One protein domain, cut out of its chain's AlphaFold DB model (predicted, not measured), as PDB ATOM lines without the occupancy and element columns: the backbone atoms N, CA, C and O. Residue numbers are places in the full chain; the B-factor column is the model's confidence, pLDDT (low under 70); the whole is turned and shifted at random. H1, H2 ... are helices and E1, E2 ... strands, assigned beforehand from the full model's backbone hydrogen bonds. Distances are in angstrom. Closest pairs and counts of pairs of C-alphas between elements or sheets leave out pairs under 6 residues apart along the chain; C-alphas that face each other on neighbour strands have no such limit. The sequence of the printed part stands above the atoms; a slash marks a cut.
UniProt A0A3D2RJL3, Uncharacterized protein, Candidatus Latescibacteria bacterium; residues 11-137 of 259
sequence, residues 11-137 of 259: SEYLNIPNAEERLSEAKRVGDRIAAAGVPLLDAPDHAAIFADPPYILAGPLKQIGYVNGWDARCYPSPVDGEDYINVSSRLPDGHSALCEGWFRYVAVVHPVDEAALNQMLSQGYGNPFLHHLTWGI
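AT A GLANCE: This is residues 11 to 137 of the 259 residues of an uncharacterized protein of Candidatus Latescibacteria bacterium (UniProt A0A3D2RJL3). A strongly twisted sheet of five strands makes a wall, with helices H1 and H2 over one face, H1 along the edge strand E5 and H2 along E4; no named helix covers the other face. H4 caps the end of the wall where E4 ends, and the small H3 sits beyond the opposite end, off the sheet. The printed part has 127 residues with four named helices and five named strands, in the order H1 E1 H2 E2 E3 H3 E4 H4 E5. The mixed sheet runs E2 E3 E4 E1 E5, and the class is mixed, helices and strands. The whole is compact, with a radius of gyration of the C-alphas of 14.7 A, yet elongated, spanning 44 by 27 by 27 A.

HOW THE PARTS SIT: Start at H1, residues 19 to 35: it is on the sheet, its height over the sheet is 8.3 A, and it lies over E5, residues 129 to 136, running along the strands, at 19 degrees to E5 on the local plane. Their closest C-alphas, of Ala 19 and Leu 130, are 6.0 A apart. Next comes E1, residues 46 to 50, antiparallel to E5 at 170 degrees, with N 48 and O 132 at 3.0 A, within hydrogen-bond range. On its other side E1 is parallel to E4, residues 105 to 111, at 20 degrees, with N 109 and O 49 at 2.8 A. H2, residues 55 to 64, is on the same face as H1, 9.7 A over the sheet and over E4; the C-alphas of Leu 57 and Val 108 are closest, 6.9 A. H1 and H2 make two layers with the sheet, helices on one face, and are apart from each other. Look then at the hairpin of E2, residues 74 to 76, and E3, residues 84 to 90, where N 86 and O 75 are 2.9 A apart. E3 is antiparallel to E4 at 157 degrees, with N 89 and O 106 at 2.8 A. E1, H2 and E2 form a split strand-helix-strand unit, two strands of one sheet that are not neighbours, with a helix between them along the chain and E3 and E4 between them in the sheet; its crossover is right-handed. H3, residues 96 to 99, is not on the sheet; it is close to H2 but not clearly touching, the C-alphas of Ile 64 and Ala 97 being 7.3 A apart. H4, residues 114 to 122, only grazes the sheet with its residues 116 to 121. Every O i to N i+4 pair is within hydrogen-bond range in H1 and H4, 5 of 6 are in H2, and H3 is too short for such a pair.

IN THESE COORDINATES: Find C-alpha 19 at (178.324, 188.790, 195.932); from there H1 runs 23.8 A to C-alpha 35. E1 spans 13.3 A from 46 to 50, and H2 14.1 A from 55 to 64. E2, 74 to 76, is short; E3 covers 19.5 A from 84 to 90. After H3, 96 to 99, E4 starts at C-alpha 105, (190.717, 182.667, 204.230), and runs 19.4 A to 111. H4, 114 to 122, covers 11.9 A, and E5 runs 21.1 A from 129 to C-alpha 136 at (193.744, 192.528, 206.116).

THE WHOLE: The two C-alphas farthest apart, of Gly 37 and Glu 114, are 44.7 A apart. The printed part has no cut, and no link is long. The mean pLDDT of the printed part is 93.4, and no printed residue is under 70.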
ATOM      1  N   SER A  11     182.710 185.342 190.063       94.31
ATOM      2  CA  SER A  11     181.495 184.711 189.536       94.31
ATOM      3  C   SER A  11     181.761 183.542 188.584       94.31
ATOM      4  O   SER A  11     180.842 182.776 188.303       94.31
ATOM      5  N   GLU A  12     182.999 183.364 188.111       94.25
ATOM      6  CA  GLU A  12     183.386 182.198 187.305       94.25
ATOM      7  C   GLU A  12     183.474 180.926 188.159       94.25
ATOM      8  O   GLU A  12     183.264 179.826 187.648       94.25
ATOM      9  N   TYR A  13     183.753 181.072 189.460       94.50
ATOM     10  CA  TYR A  13     183.915 179.955 190.393       94.50
ATOM     11  C   TYR A  13     182.768 179.845 191.397       94.50
ATOM     12  O   TYR A  13     182.332 178.738 191.711       94.50
ATOM     13  N   LEU A  14     182.287 180.973 191.925       95.94
ATOM     14  CA  LEU A  14     181.288 181.010 192.990       95.94
ATOM     15  C   LEU A  14     180.030 181.743 192.523       95.94
ATOM     16  O   LEU A  14     180.024 182.959 192.337       95.94
ATOM     17  N   ASN A  15     178.937 180.992 192.377       94.62
ATOM     18  CA  ASN A  15     177.624 181.548 192.067       94.62
ATOM     19  C   ASN A  15     176.906 181.954 193.363       94.62
ATOM     20  O   ASN A  15     176.188 181.150 193.957       94.62
ATOM     21  N   ILE A  16     177.146 183.185 193.813       96.25
ATOM     22  CA  ILE A  16     176.582 183.742 195.046       96.25
ATOM     23  C   ILE A  16     175.734 184.969 194.684       96.25
ATOM     24  O   ILE A  16     176.305 185.962 194.225       96.25
ATOM     25  N   PRO A  17     174.402 184.949 194.884       94.31
ATOM     26  CA  PRO A  17     173.515 185.997 194.375       94.31
ATOM     27  C   PRO A  17     173.848 187.410 194.863       94.31
ATOM     28  O   PRO A  17     173.780 188.354 194.082       94.31
ATOM     29  N   ASN A  18     174.245 187.566 196.128       94.19
ATOM     30  CA  ASN A  18     174.545 188.873 196.718       94.19
ATOM     31  C   ASN A  18     176.026 189.298 196.598       94.19
ATOM     32  O   ASN A  18     176.411 190.338 197.138       94.19
ATOM     33  N   ALA A  19     176.885 188.525 195.917       95.12
ATOM     34  CA  ALA A  19     178.324 188.790 195.932       95.12
ATOM     35  C   ALA A  19     178.725 190.096 195.242       95.12
ATOM     36  O   ALA A  19     179.607 190.781 195.749       95.12
ATOM     37  N   GLU A  20     178.095 190.472 194.125       94.12
ATOM     38  CA  GLU A  20     178.427 191.726 193.430       94.12
ATOM     39  C   GLU A  20     178.239 192.940 194.349       94.12
ATOM     40  O   GLU A  20     179.119 193.801 194.450       94.12
ATOM     41  N   GLU A  21     177.119 192.974 195.070       93.50
ATOM     42  CA  GLU A  21     176.802 194.037 196.015       93.50
ATOM     43  C   GLU A  21     177.810 194.073 197.169       93.50
ATOM     44  O   GLU A  21     178.380 195.125 197.466       93.50
ATOM     45  N   ARG A  22     178.083 192.917 197.789       93.50
ATOM     46  CA  ARG A  22     179.012 192.805 198.922       93.50
ATOM     47  C   ARG A  22     180.452 193.136 198.549       93.50
ATOM     48  O   ARG A  22     181.128 193.853 199.281       93.50
ATOM     49  N   LEU A  23     180.922 192.676 197.392       96.06
ATOM     50  CA  LEU A  23     182.255 193.004 196.884       96.06
ATOM     51  C   LEU A  23     182.362 194.498 196.560       96.06
ATOM     52  O   LEU A  23     183.358 195.137 196.898       96.06
ATOM     53  N   SER A  24     181.322 195.089 195.971       95.19
ATOM     54  CA  SER A  24     181.286 196.530 195.708       95.19
ATOM     55  C   SER A  24     181.312 197.349 197.003       95.19
ATOM     56  O   SER A  24     182.044 198.337 197.098       95.19
ATOM     57  N   GLU A  25     180.560 196.936 198.026       94.75
ATOM     58  CA  GLU A  25     180.595 197.551 199.355       94.75
ATOM     59  C   GLU A  25     181.986 197.446 199.984       94.75
ATOM     60  O   GLU A  25     182.560 198.473 200.360       94.75
ATOM     61  N   ALA A  26     182.568 196.244 199.997       95.94
ATOM     62  CA  ALA A  26     183.909 196.015 200.511       95.94
ATOM     63  C   ALA A  26     184.943 196.887 199.809       95.94
ATOM     64  O   ALA A  26     185.775 197.485 200.489       95.94
ATOM     65  N   LYS A  27     184.879 197.017 198.476       96.44
ATOM     66  CA  LYS A  27     185.810 197.865 197.724       96.44
ATOM     67  C   LYS A  27     185.712 199.325 198.150       96.44
ATOM     68  O   LYS A  27     186.739 199.938 198.426       96.44
ATOM     69  N   ARG A  28     184.493 199.874 198.248       95.88
ATOM     70  CA  ARG A  28     184.284 201.265 198.690       95.88
ATOM     71  C   ARG A  28     184.838 201.498 200.093       95.88
ATOM     72  O   ARG A  28     185.476 202.521 200.326       95.88
ATOM     73  N   VAL A  29     184.597 200.569 201.018       95.69
ATOM     74  CA  VAL A  29     185.106 200.663 202.394       95.69
ATOM     75  C   VAL A  29     186.629 200.549 202.410       95.69
ATOM     76  O   VAL A  29     187.290 201.424 202.964       95.69
ATOM     77  N   GLY A  30     187.199 199.553 201.731       96.50
ATOM     78  CA  GLY A  30     188.648 199.362 201.622       96.50
ATOM     79  C   GLY A  30     189.363 200.585 201.045       96.50
ATOM     80  O   GLY A  30     190.404 200.988 201.558       96.50
ATOM     81  N   ASP A  31     188.769 201.244 200.046       96.31
ATOM     82  CA  ASP A  31     189.314 202.473 199.459       96.31
ATOM     83  C   ASP A  31     189.312 203.648 200.437       96.31
ATOM     84  O   ASP A  31     190.287 204.400 200.491       96.31
ATOM     85  N   ARG A  32     188.260 203.795 201.253       96.62
ATOM     86  CA  ARG A  32     188.207 204.822 202.307       96.62
ATOM     87  C   ARG A  32     189.243 204.555 203.398       96.62
ATOM     88  O   ARG A  32     189.942 205.482 203.800       96.62
ATOM     89  N   ILE A  33     189.386 203.299 203.825       96.88
ATOM     90  CA  ILE A  33     190.387 202.882 204.819       96.88
ATOM     91  C   ILE A  33     191.806 203.169 204.304       96.88
ATOM     92  O   ILE A  33     192.613 203.788 205.001       96.88
ATOM     93  N   ALA A  34     192.102 202.788 203.059       96.50
ATOM     94  CA  ALA A  34     193.399 203.043 202.437       96.50
ATOM     95  C   ALA A  34     193.672 204.550 202.266       96.50
ATOM     96  O   ALA A  34     194.785 205.009 202.533       96.50
ATOM     97  N   ALA A  35     192.664 205.340 201.875       96.38
ATOM     98  CA  ALA A  35     192.773 206.795 201.753       96.38
ATOM     99  C   ALA A  35     193.023 207.495 203.102       96.38
ATOM    100  O   ALA A  35     193.688 208.530 203.135       96.38
ATOM    101  N   ALA A  36     192.559 206.909 204.209       96.56
ATOM    102  CA  ALA A  36     192.849 207.361 205.572       96.56
ATOM    103  C   ALA A  36     194.281 207.030 206.041       96.56
ATOM    104  O   ALA A  36     194.680 207.376 207.154       96.56
ATOM    105  N   GLY A  37     195.073 206.355 205.202       96.56
ATOM    106  CA  GLY A  37     196.459 206.002 205.491       96.56
ATOM    107  C   GLY A  37     196.624 204.747 206.348       96.56
ATOM    108  O   GLY A  37     197.725 204.512 206.848       96.56
ATOM    109  N   VAL A  38     195.574 203.938 206.522       97.38
ATOM    110  CA  VAL A  38     195.698 202.615 207.147       97.38
ATOM    111  C   VAL A  38     196.234 201.627 206.104       97.38
ATOM    112  O   VAL A  38     195.645 201.490 205.029       97.38
ATOM    113  N   PRO A  39     197.368 200.951 206.363       96.50
ATOM    114  CA  PRO A  39     197.992 200.092 205.370       96.50
ATOM    115  C   PRO A  39     197.238 198.764 205.263       96.50
ATOM    116  O   PRO A  39     197.292 197.936 206.168       96.50
ATOM    117  N   LEU A  40     196.565 198.547 204.136       97.06
ATOM    118  CA  LEU A  40     195.898 197.283 203.828       97.06
ATOM    119  C   LEU A  40     196.808 196.340 203.034       97.06
ATOM    120  O   LEU A  40     197.626 196.783 202.220       97.06
ATOM    121  N   LEU A  41     196.635 195.038 203.256       95.19
ATOM    122  CA  LEU A  41     197.124 193.989 202.369       95.19
ATOM    123  C   LEU A  41     196.471 194.136 200.987       95.19
ATOM    124  O   LEU A  41     195.369 194.665 200.848       95.19
ATOM    125  N   ASP A  42     197.154 193.639 199.956       92.38
ATOM    126  CA  ASP A  42     196.658 193.739 198.579       92.38
ATOM    127  C   ASP A  42     195.360 192.950 198.355       92.38
ATOM    128  O   ASP A  42     194.520 193.382 197.572       92.38
ATOM    129  N   ALA A  43     195.200 191.809 199.026       92.69
ATOM    130  CA  ALA A  43     193.994 190.987 198.993       92.69
ATOM    131  C   ALA A  43     193.319 190.983 200.374       92.69
ATOM    132  O   ALA A  43     194.018 191.153 201.383       92.69
ATOM    133  N   PRO A  44     191.994 190.762 200.451       94.44
ATOM    134  CA  PRO A  44     191.307 190.686 201.729       94.44
ATOM    135  C   PRO A  44     191.784 189.470 202.526       94.44
ATOM    136  O   PRO A  44     192.239 188.460 201.975       94.44
ATOM    137  N   ASP A  45     191.673 189.570 203.844       96.06
ATOM    138  CA  ASP A  45     192.079 188.498 204.744       96.06
ATOM    139  C   ASP A  45     191.075 187.348 204.699       96.06
ATOM    140  O   ASP A  45     191.462 186.204 204.479       96.06
ATOM    141  N   HIS A  46     189.787 187.644 204.849       95.00
ATOM    142  CA  HIS A  46     188.775 186.629 205.098       95.00
ATOM    143  C   HIS A  46     187.425 186.968 204.441       95.00
ATOM    144  O   HIS A  46     187.114 188.136 204.213       95.00
ATOM    145  N   ALA A  47     186.627 185.943 204.130       96.19
ATOM    146  CA  ALA A  47     185.202 186.075 203.840       96.19
ATOM    147  C   ALA A  47     184.396 184.966 204.531       96.19
ATOM    148  O   ALA A  47     184.732 183.785 204.392       96.19
ATOM    149  N   ALA A  48     183.310 185.336 205.213       95.00
ATOM    150  CA  ALA A  48     182.335 184.389 205.744       95.00
ATOM    151  C   ALA A  48     181.180 184.231 204.762       95.00
ATOM    152  O   ALA A  48     180.539 185.209 204.360       95.00
ATOM    153  N   ILE A  49     180.917 182.989 204.370       95.69
ATOM    154  CA  ILE A  49     179.924 182.665 203.355       95.69
ATOM    155  C   ILE A  49     179.033 181.549 203.882       95.69
ATOM    156  O   ILE A  49     179.506 180.452 204.177       95.69
ATOM    157  N   PHE A  50     177.742 181.845 203.979       95.31
ATOM    158  CA  PHE A  50     176.729 180.918 204.454       95.31
ATOM    159  C   PHE A  50     176.270 180.027 203.306       95.31
ATOM    160  O   PHE A  50     176.040 180.510 202.192       95.31
ATOM    161  N   ALA A  51     176.162 178.727 203.563       95.44
ATOM    162  CA  ALA A  51     175.748 177.746 202.574       95.44
ATOM    163  C   ALA A  51     175.146 176.491 203.201       95.44
ATOM    164  O   ALA A  51     175.716 175.911 204.125       95.44
ATOM    165  N   ASP A  52     174.079 175.993 202.580       94.56
ATOM    166  CA  ASP A  52     173.564 174.649 202.825       94.56
ATOM    167  C   ASP A  52     173.165 173.958 201.507       94.56
ATOM    168  O   ASP A  52     172.321 174.463 200.779       94.56
ATOM    169  N   PRO A  53     173.734 172.808 201.128       94.69
ATOM    170  CA  PRO A  53     174.791 172.083 201.816       94.69
ATOM    171  C   PRO A  53     176.167 172.745 201.605       94.69
ATOM    172  O   PRO A  53     176.426 173.316 200.543       94.69
ATOM    173  N   PRO A  54     177.128 172.583 202.534       92.94
ATOM    174  CA  PRO A  54     178.426 173.271 202.486       92.94
ATOM    175  C   PRO A  54     179.282 172.941 201.250       92.94
ATOM    176  O   PRO A  54     180.168 173.712 200.867       92.94
ATOM    177  N   TYR A  55     179.037 171.805 200.582       94.00
ATOM    178  CA  TYR A  55     179.826 171.400 199.414       94.00
ATOM    179  C   TYR A  55     179.659 172.332 198.208       94.00
ATOM    180  O   TYR A  55     180.552 172.357 197.357       94.00
ATOM    181  N   ILE A  56     178.566 173.104 198.134       95.31
ATOM    182  CA  ILE A  56     178.334 174.062 197.042       95.31
ATOM    183  C   ILE A  56     179.372 175.194 197.045       95.31
ATOM    184  O   ILE A  56     179.615 175.792 196.004       95.31
ATOM    185  N   LEU A  57     180.026 175.433 198.189       95.44
ATOM    186  CA  LEU A  57     181.175 176.330 198.321       95.44
ATOM    187  C   LEU A  57     182.495 175.567 198.400       95.44
ATOM    188  O   LEU A  57     183.438 175.872 197.671       95.44
ATOM    189  N   ALA A  58     182.573 174.546 199.258       94.00
ATOM    190  CA  ALA A  58     183.824 173.839 199.526       94.00
ATOM    191  C   ALA A  58     184.412 173.158 198.272       94.00
ATOM    192  O   ALA A  58     185.635 173.064 198.134       94.00
ATOM    193  N   GLY A  59     183.557 172.687 197.355       95.44
ATOM    194  CA  GLY A  59     183.966 172.107 196.075       95.44
ATOM    195  C   GLY A  59     184.641 173.132 195.156       95.44
ATOM    196  O   GLY A  59     185.814 172.943 194.824       95.44
ATOM    197  N   PRO A  60     183.951 174.217 194.761       96.44
ATOM    198  CA  PRO A  60     184.545 175.284 193.953       96.44
ATOM    199  C   PRO A  60     185.782 175.946 194.575       96.44
ATOM    200  O   PRO A  60     186.769 176.158 193.876       96.44
ATOM    201  N   LEU A  61     185.800 176.185 195.893       97.00
ATOM    202  CA  LEU A  61     186.983 176.718 196.588       97.00
ATOM    203  C   LEU A  61     188.218 175.830 196.376       97.00
ATOM    204  O   LEU A  61     189.316 176.315 196.094       97.00
ATOM    205  N   LYS A  62     188.047 174.506 196.414       96.06
ATOM    206  CA  LYS A  62     189.139 173.567 196.134       96.06
ATOM    207  C   LYS A  62     189.651 173.662 194.691       96.06
ATOM    208  O   LYS A  62     190.836 173.430 194.469       96.06
ATOM    209  N   GLN A  63     188.798 174.007 193.722       96.12
ATOM    210  CA  GLN A  63     189.210 174.206 192.324       96.12
ATOM    211  C   GLN A  63     190.101 175.445 192.159       96.12
ATOM    212  O   GLN A  63     191.024 175.415 191.351       96.12
ATOM    213  N   ILE A  64     189.866 176.491 192.959       96.75
ATOM    214  CA  ILE A  64     190.714 177.694 193.007       96.75
ATOM    215  C   ILE A  64     192.065 177.392 193.675       96.75
ATOM    216  O   ILE A  64     193.066 178.021 193.347       96.75
ATOM    217  N   GLY A  65     192.102 176.427 194.601       96.94
ATOM    218  CA  GLY A  65     193.316 176.004 195.311       96.94
ATOM    219  C   GLY A  65     193.243 176.124 196.834       96.94
ATOM    220  O   GLY A  65     194.266 175.976 197.505       96.94
ATOM    221  N   TYR A  66     192.061 176.388 197.404       97.38
ATOM    222  CA  TYR A  66     191.896 176.422 198.857       97.38
ATOM    223  C   TYR A  66     192.077 175.032 199.480       97.38
ATOM    224  O   TYR A  66     191.628 174.009 198.958       97.38
ATOM    225  N   VAL A  67     192.698 175.019 200.657       95.62
ATOM    226  CA  VAL A  67     192.764 173.868 201.556       95.62
ATOM    227  C   VAL A  67     191.641 174.010 202.580       95.62
ATOM    228  O   VAL A  67     191.726 174.845 203.478       95.62
ATOM    229  N   ASN A  68     190.584 173.215 202.433       91.00
ATOM    230  CA  ASN A  68     189.470 173.177 203.385       91.00
ATOM    231  C   ASN A  68     189.898 172.448 204.671       91.00
ATOM    232  O   ASN A  68     190.615 171.448 204.606       91.00
ATOM    233  N   GLY A  69     189.443 172.924 205.827       87.12
ATOM    234  CA  GLY A  69     189.801 172.406 207.148       87.12
ATOM    235  C   GLY A  69     191.286 172.555 207.488       87.12
ATOM    236  O   GLY A  69     191.828 171.714 208.202       87.12
ATOM    237  N   TRP A  70     191.969 173.572 206.949       88.31
ATOM    238  CA  TRP A  70     193.433 173.680 207.033       88.31
ATOM    239  C   TRP A  70     193.971 173.761 208.470       88.31
ATOM    240  O   TRP A  70     195.078 173.292 208.725       88.31
ATOM    241  N   ASP A  71     193.201 174.331 209.400       84.94
ATOM    242  CA  ASP A  71     193.556 174.428 210.819       84.94
ATOM    243  C   ASP A  71     192.837 173.392 211.702       84.94
ATOM    244  O   ASP A  71     192.851 173.508 212.933       84.94
ATOM    245  N   ALA A  72     192.255 172.370 211.052       82.50
ATOM    246  CA  ALA A  72     191.611 171.186 211.620       82.50
ATOM    247  C   ALA A  72     190.529 171.470 212.676       82.50
ATOM    248  O   ALA A  72     190.215 170.595 213.486       82.50
ATOM    249  N   ARG A  73     189.955 172.679 212.676       82.19
ATOM    250  CA  ARG A  73     188.923 173.098 213.624       82.19
ATOM    251  C   ARG A  73     187.634 173.481 212.913       82.19
ATOM    252  O   ARG A  73     187.640 174.064 211.832       82.19
ATOM    253  N   CYS A  74     186.535 173.141 213.574       81.12
ATOM    254  CA  CYS A  74     185.207 173.655 213.291       81.12
ATOM    255  C   CYS A  74     184.860 174.617 214.424       81.12
ATOM    256  O   CYS A  74     185.010 174.259 215.594       81.12
ATOM    257  N   TYR A  75     184.435 175.827 214.082       84.19
ATOM    258  CA  TYR A  75     184.157 176.858 215.077       84.19
ATOM    259  C   TYR A  75     182.650 177.000 215.272       84.19
ATOM    260  O   TYR A  75     181.961 177.225 214.275       84.19
ATOM    261  N   PRO A  76     182.136 176.889 216.511       85.56
ATOM    262  CA  PRO A  76     180.788 177.340 216.828       85.56
ATOM    263  C   PRO A  76     180.657 178.823 216.484       85.56
ATOM    264  O   PRO A  76     181.554 179.603 216.804       85.56
ATOM    265  N   SER A  77     179.569 179.187 215.820       83.25
ATOM    266  CA  SER A  77     179.311 180.543 215.344       83.25
ATOM    267  C   SER A  77     177.843 180.880 215.610       83.25
ATOM    268  O   SER A  77     177.049 180.851 214.673       83.25
ATOM    269  N   PRO A  78     177.447 181.120 216.873       84.38
ATOM    270  CA  PRO A  78     176.065 181.464 217.194       84.38
ATOM    271  C   PRO A  78     175.728 182.821 216.568       84.38
ATOM    272  O   PRO A  78     176.397 183.798 216.879       84.38
ATOM    273  N   VAL A  79     174.743 182.894 215.674       83.19
ATOM    274  CA  VAL A  79     174.353 184.144 214.992       83.19
ATOM    275  C   VAL A  79     172.845 184.307 215.091       83.19
ATOM    276  O   VAL A  79     172.108 183.374 214.787       83.19
ATOM    277  N   ASP A  80     172.381 185.484 215.517       84.38
ATOM    278  CA  ASP A  80     170.963 185.766 215.804       84.38
ATOM    279  C   ASP A  80     170.304 184.762 216.774       84.38
ATOM    280  O   ASP A  80     169.100 184.521 216.715       84.38
ATOM    281  N   GLY A  81     171.090 184.163 217.675       85.88
ATOM    282  CA  GLY A  81     170.616 183.134 218.607       85.88
ATOM    283  C   GLY A  81     170.471 181.731 218.007       85.88
ATOM    284  O   GLY A  81     169.985 180.843 218.701       85.88
ATOM    285  N   GLU A  82     170.906 181.525 216.761       91.75
ATOM    286  CA  GLU A  82     170.865 180.237 216.063       91.75
ATOM    287  C   GLU A  82     172.261 179.613 215.920       91.75
ATOM    288  O   GLU A  82     173.276 180.311 215.845       91.75
ATOM    289  N   ASP A  83     172.314 178.282 215.838       91.44
ATOM    290  CA  ASP A  83     173.563 177.519 215.835       91.44
ATOM    291  C   ASP A  83     174.122 177.289 214.418       91.44
ATOM    292  O   ASP A  83     173.570 176.535 213.607       91.44
ATOM    293  N   TYR A  84     175.296 177.867 214.146       92.50
ATOM    294  CA  TYR A  84     176.076 177.620 212.928       92.50
ATOM    295  C   TYR A  84     177.477 177.085 213.235       92.50
ATOM    296  O   TYR A  84     178.021 177.258 214.331       92.50
ATOM    297  N   ILE A  85     178.093 176.456 212.231       91.75
ATOM    298  CA  ILE A  85     179.487 176.007 212.273       91.75
ATOM    299  C   ILE A  85     180.275 176.608 211.109       91.75
ATOM    300  O   ILE A  85     179.852 176.532 209.956       91.75
ATOM    301  N   ASN A  86     181.475 177.116 211.411       90.25
ATOM    302  CA  ASN A  86     182.437 177.581 210.413       90.25
ATOM    303  C   ASN A  86     183.471 176.495 210.110       90.25
ATOM    304  O   ASN A  86     184.228 176.078 210.995       90.25
ATOM    305  N   VAL A  87     183.568 176.108 208.839       91.06
ATOM    306  CA  VAL A  87     184.673 175.302 208.309       91.06
ATOM    307  C   VAL A  87     185.667 176.232 207.620       91.06
ATOM    308  O   VAL A  87     185.369 176.836 206.586       91.06
ATOM    309  N   SER A  88     186.862 176.354 208.199       92.12
ATOM    310  CA  SER A  88     187.911 177.231 207.681       92.12
ATOM    311  C   SER A  88     188.492 176.687 206.374       92.12
ATOM    312  O   SER A  88     188.683 175.487 206.200       92.12
ATOM    313  N   SER A  89     188.816 177.569 205.439       94.62
ATOM    314  CA  SER A  89     189.534 177.240 204.209       94.62
ATOM    315  C   SER A  89     190.610 178.287 203.971       94.62
ATOM    316  O   SER A  89     190.389 179.461 204.256       94.62
ATOM    317  N   ARG A  90     191.776 177.886 203.459       95.56
ATOM    318  CA  ARG A  90     192.914 178.797 203.262       95.56
ATOM    319  C   ARG A  90     193.585 178.604 201.907       95.56
ATOM    320  O   ARG A  90     193.842 177.469 201.511       95.56
ATOM    321  N   LEU A  91     193.963 179.702 201.251       96.38
ATOM    322  CA  LEU A  91     194.932 179.670 200.153       96.38
ATOM    323  C   LEU A  91     196.372 179.544 200.686       96.38
ATOM    324  O   LEU A  91     196.773 180.332 201.553       96.38
ATOM    325  N   PRO A  92     197.180 178.596 200.173       94.31
ATOM    326  CA  PRO A  92     198.594 178.496 200.525       94.31
ATOM    327  C   PRO A  92     199.363 179.794 200.259       94.31
ATOM    328  O   PRO A  92     199.050 180.549 199.335       94.31
ATOM    329  N   ASP A  93     200.411 180.045 201.044       90.75
ATOM    330  CA  ASP A  93     201.261 181.216 200.823       90.75
ATOM    331  C   ASP A  93     201.920 181.164 199.440       90.75
ATOM    332  O   ASP A  93     202.384 180.117 198.990       90.75
ATOM    333  N   GLY A  94     201.944 182.308 198.754       91.50
ATOM    334  CA  GLY A  94     202.479 182.418 197.395       91.50
ATOM    335  C   GLY A  94     201.559 181.890 196.289       91.50
ATOM    336  O   GLY A  94     201.948 181.942 195.124       91.50
ATOM    337  N   HIS A  95     200.348 181.413 196.609       95.81
ATOM    338  CA  HIS A  95     199.380 181.002 195.592       95.81
ATOM    339  C   HIS A  95     198.965 182.189 194.703       95.81
ATOM    340  O   HIS A  95     198.668 183.273 195.208       95.81
ATOM    341  N   SER A  96     198.896 181.988 193.382       94.94
ATOM    342  CA  SER A  96     198.643 183.064 192.404       94.94
ATOM    343  C   SER A  96     197.298 183.766 192.603       94.94
ATOM    344  O   SER A  96     197.217 184.979 192.431       94.94
ATOM    345  N   ALA A  97     196.272 183.031 193.041       95.56
ATOM    346  CA  ALA A  97     194.947 183.581 193.338       95.56
ATOM    347  C   ALA A  97     194.987 184.750 194.349       95.56
ATOM    348  O   ALA A  97     194.208 185.694 194.224       95.56
ATOM    349  N   LEU A  98     195.940 184.761 195.294       93.75
ATOM    350  CA  LEU A  98     196.123 185.891 196.216       93.75
ATOM    351  C   LEU A  98     196.500 187.179 195.464       93.75
ATOM    352  O   LEU A  98     196.031 188.260 195.799       93.75
ATOM    353  N   CYS A  99     197.316 187.081 194.410       91.56
ATOM    354  CA  CYS A  99     197.690 188.231 193.579       91.56
ATOM    355  C   CYS A  99     196.519 188.759 192.733       91.56
ATOM    356  O   CYS A  99     196.521 189.934 192.348       91.56
ATOM    357  N   GLU A 100     195.536 187.897 192.466       93.38
ATOM    358  CA  GLU A 100     194.281 188.209 191.777       93.38
ATOM    359  C   GLU A 100     193.217 188.793 192.722       93.38
ATOM    360  O   GLU A 100     192.150 189.188 192.263       93.38
ATOM    361  N   GLY A 101     193.512 188.906 194.023       94.88
ATOM    362  CA  GLY A 101     192.618 189.500 195.017       94.88
ATOM    363  C   GLY A 101     191.718 188.500 195.741       94.88
ATOM    364  O   GLY A 101     190.860 188.933 196.503       94.88
ATOM    365  N   TRP A 102     191.897 187.189 195.539       97.06
ATOM    366  CA  TRP A 102     191.159 186.179 196.304       97.06
ATOM    367  C   TRP A 102     191.499 186.237 197.794       97.06
ATOM    368  O   TRP A 102     192.649 186.461 198.177       97.06
ATOM    369  N   PHE A 103     190.487 185.994 198.628       95.62
ATOM    370  CA  PHE A 103     190.601 186.028 200.084       95.62
ATOM    371  C   PHE A 103     191.635 185.024 200.574       95.62
ATOM    372  O   PHE A 103     191.653 183.876 200.125       95.62
ATOM    373  N   ARG A 104     192.461 185.397 201.547       95.94
ATOM    374  CA  ARG A 104     193.394 184.431 202.139       95.94
ATOM    375  C   ARG A 104     192.661 183.282 202.829       95.94
ATOM    376  O   ARG A 104     193.080 182.128 202.692       95.94
ATOM    377  N   TYR A 105     191.570 183.599 203.513       95.94
ATOM    378  CA  TYR A 105     190.717 182.667 204.230       95.94
ATOM    379  C   TYR A 105     189.266 182.758 203.757       95.94
ATOM    380  O   TYR A 105     188.774 183.825 203.403       95.94
ATOM    381  N   VAL A 106     188.559 181.635 203.795       96.06
ATOM    382  CA  VAL A 106     187.103 181.582 203.623       96.06
ATOM    383  C   VAL A 106     186.530 180.734 204.749       96.06
ATOM    384  O   VAL A 106     186.968 179.597 204.932       96.06
ATOM    385  N   ALA A 107     185.567 181.264 205.500       94.56
ATOM    386  CA  ALA A 107     184.716 180.457 206.364       94.56
ATOM    387  C   ALA A 107     183.495 179.993 205.574       94.56
ATOM    388  O   ALA A 107     182.671 180.805 205.154       94.56
ATOM    389  N   VAL A 108     183.383 178.680 205.383       95.00
ATOM    390  CA  VAL A 108     182.143 178.054 204.922       95.00
ATOM    391  C   VAL A 108     181.269 177.857 206.153       95.00
ATOM    392  O   VAL A 108     181.550 176.978 206.970       95.00
ATOM    393  N   VAL A 109     180.265 178.714 206.300       94.06
ATOM    394  CA  VAL A 109     179.333 178.727 207.429       94.06
ATOM    395  C   VAL A 109     178.115 177.902 207.052       94.06
ATOM    396  O   VAL A 109     177.520 178.136 206.001       94.06
ATOM    397  N   HIS A 110     177.737 176.924 207.866       92.81
ATOM    398  CA  HIS A 110     176.545 176.123 207.599       92.81
ATOM    399  C   HIS A 110     175.686 175.973 208.858       92.81
ATOM    400  O   HIS A 110     176.236 175.920 209.966       92.81
ATOM    401  N   PRO A 111     174.352 175.912 208.706       94.75
ATOM    402  CA  PRO A 111     173.447 175.700 209.827       94.75
ATOM    403  C   PRO A 111     173.679 174.320 210.455       94.75
ATOM    404  O   PRO A 111     174.052 173.361 209.767       94.75
ATOM    405  N   VAL A 112     173.493 174.231 211.773       94.56
ATOM    406  CA  VAL A 112     173.571 172.966 212.524       94.56
ATOM    407  C   VAL A 112     172.230 172.239 212.520       94.56
ATOM    408  O   VAL A 112     172.202 171.007 212.455       94.56
ATOM    409  N   ASP A 113     171.128 172.987 212.560       94.19
ATOM    410  CA  ASP A 113     169.773 172.455 212.624       94.19
ATOM    411  C   ASP A 113     168.785 173.189 211.694       94.19
ATOM    412  O   ASP A 113     169.143 174.058 210.895       94.19
ATOM    413  N   GLU A 114     167.517 172.775 211.756       95.06
ATOM    414  CA  GLU A 114     166.447 173.330 210.927       95.06
ATOM    415  C   GLU A 114     166.118 174.790 211.283       95.06
ATOM    416  O   GLU A 114     165.721 175.549 210.398       95.06
ATOM    417  N   ALA A 115     166.292 175.202 212.542       94.81
ATOM    418  CA  ALA A 115     166.021 176.572 212.968       94.81
ATOM    419  C   ALA A 115     167.053 177.533 212.361       94.81
ATOM    420  O   ALA A 115     166.669 178.472 211.655       94.81
ATOM    421  N   ALA A 116     168.341 177.198 212.470       94.19
ATOM    422  CA  ALA A 116     169.422 177.925 211.815       94.19
ATOM    423  C   ALA A 116     169.259 177.952 210.285       94.19
ATOM    424  O   ALA A 116     169.439 178.992 209.651       94.19
ATOM    425  N   LEU A 117     168.855 176.836 209.663       94.19
ATOM    426  CA  LEU A 117     168.598 176.801 208.218       94.19
ATOM    427  C   LEU A 117     167.455 177.747 207.820       94.19
ATOM    428  O   LEU A 117     167.577 178.498 206.850       94.19
ATOM    429  N   ASN A 118     166.347 177.727 208.559       94.19
ATOM    430  CA  ASN A 118     165.207 178.596 208.290       94.19
ATOM    431  C   ASN A 118     165.565 180.073 208.482       94.19
ATOM    432  O   ASN A 118     165.205 180.890 207.632       94.19
ATOM    433  N   GLN A 119     166.313 180.408 209.538       91.75
ATOM    434  CA  GLN A 119     166.809 181.763 209.775       91.75
ATOM    435  C   GLN A 119     167.685 182.231 208.607       91.75
ATOM    436  O   GLN A 119     167.400 183.271 208.009       91.75
ATOM    437  N   MET A 120     168.671 181.418 208.212       91.25
ATOM    438  CA  MET A 120     169.563 181.668 207.073       91.25
ATOM    439  C   MET A 120     168.789 181.967 205.781       91.25
ATOM    440  O   MET A 120     169.102 182.920 205.069       91.25
ATOM    441  N   LEU A 121     167.767 181.163 205.465       91.31
ATOM    442  CA  LEU A 121     166.986 181.305 204.232       91.31
ATOM    443  C   LEU A 121     165.957 182.444 204.285       91.31
ATOM    444  O   LEU A 121     165.610 182.996 203.238       91.31
ATOM    445  N   SER A 122     165.478 182.815 205.476       90.25
ATOM    446  CA  SER A 122     164.441 183.845 205.646       90.25
ATOM    447  C   SER A 122     164.872 185.236 205.164       90.25
ATOM    448  O   SER A 122     164.024 186.049 204.796       90.25
ATOM    449  N   GLN A 123     166.183 185.475 205.082       82.00
ATOM    450  CA  GLN A 123     166.777 186.748 204.668       82.00
ATOM    451  C   GLN A 123     166.607 187.058 203.174       82.00
ATOM    452  O   GLN A 123     166.744 188.201 202.746       82.00
ATOM    453  N   GLY A 124     166.337 186.044 202.345       83.94
ATOM    454  CA  GLY A 124     166.141 186.235 200.907       83.94
ATOM    455  C   GLY A 124     167.414 186.551 200.106       83.94
ATOM    456  O   GLY A 124     167.312 186.835 198.915       83.94
ATOM    457  N   TYR A 125     168.610 186.446 200.703       86.31
ATOM    458  CA  TYR A 125     169.895 186.612 199.995       86.31
ATOM    459  C   TYR A 125     170.254 185.440 199.071       86.31
ATOM    460  O   TYR A 125     171.209 185.520 198.298       86.31
ATOM    461  N   GLY A 126     169.471 184.363 199.128       88.44
ATOM    462  CA  GLY A 126     169.732 183.121 198.419       88.44
ATOM    463  C   GLY A 126     170.673 182.204 199.194       88.44
ATOM    464  O   GLY A 126     170.930 182.388 200.380       88.44
ATOM    465  N   ASN A 127     171.139 181.166 198.511       93.94
ATOM    466  CA  ASN A 127     171.997 180.141 199.078       93.94
ATOM    467  C   ASN A 127     172.943 179.627 197.978       93.94
ATOM    468  O   ASN A 127     172.457 179.094 196.974       93.94
ATOM    469  N   PRO A 128     174.265 179.802 198.127       95.56
ATOM    470  CA  PRO A 128     174.948 180.447 199.258       95.56
ATOM    471  C   PRO A 128     174.750 181.975 199.284       95.56
ATOM    472  O   PRO A 128     174.336 182.552 198.281       95.56
ATOM    473  N   PHE A 129     175.113 182.641 200.384       94.62
ATOM    474  CA  PHE A 129     175.244 184.103 200.432       94.62
ATOM    475  C   PHE A 129     176.524 184.544 201.151       94.62
ATOM    476  O   PHE A 129     176.993 183.901 202.091       94.62
ATOM    477  N   LEU A 130     177.103 185.659 200.703       94.56
ATOM    478  CA  LEU A 130     178.263 186.277 201.339       94.56
ATOM    479  C   LEU A 130     177.773 187.150 202.497       94.56
ATOM    480  O   LEU A 130     177.041 188.114 202.271       94.56
ATOM    481  N   HIS A 131     178.170 186.807 203.722       92.81
ATOM    482  CA  HIS A 131     177.766 187.533 204.921       92.81
ATOM    483  C   HIS A 131     178.656 188.749 205.171       92.81
ATOM    484  O   HIS A 131     178.173 189.878 205.198       92.81
ATOM    485  N   HIS A 132     179.961 188.523 205.336       93.06
ATOM    486  CA  HIS A 132     180.914 189.597 205.584       93.06
ATOM    487  C   HIS A 132     182.280 189.345 204.958       93.06
ATOM    488  O   HIS A 132     182.657 188.206 204.670       93.06
ATOM    489  N   LEU A 133     183.014 190.439 204.755       95.81
ATOM    490  CA  LEU A 133     184.396 190.439 204.284       95.81
ATOM    491  C   LEU A 133     185.303 191.105 205.309       95.81
ATOM    492  O   LEU A 133     184.948 192.128 205.888       95.81
ATOM    493  N   THR A 134     186.510 190.577 205.448       96.88
ATOM    494  CA  THR A 134     187.536 191.108 206.338       96.88
ATOM    495  C   THR A 134     188.699 191.642 205.511       96.88
ATOM    496  O   THR A 134     189.355 190.896 204.775       96.88
ATOM    497  N   TRP A 135     189.001 192.932 205.638       97.81
ATOM    498  CA  TRP A 135     190.214 193.515 205.069       97.81
ATOM    499  C   TRP A 135     191.418 193.233 205.965       97.81
ATOM    500  O   TRP A 135     191.386 193.474 207.170       97.81
ATOM    501  N   GLY A 136     192.509 192.749 205.375       97.19
ATOM    502  CA  GLY A 136     193.744 192.528 206.116       97.19
ATOM    503  C   GLY A 136     194.537 193.821 206.284       97.19
ATOM    504  O   GLY A 136     194.810 194.500 205.296       97.19
ATOM    505  N   ILE A 137     194.947 194.141 207.506       97.75
ATOM    506  CA  ILE A 137     195.848 195.252 207.817       97.75
ATOM    507  C   ILE A 137     197.290 194.732 207.846       97.75
ATOM    508  O   ILE A 137     197.582 193.681 208.417       97.75
TER     509      ILE A 137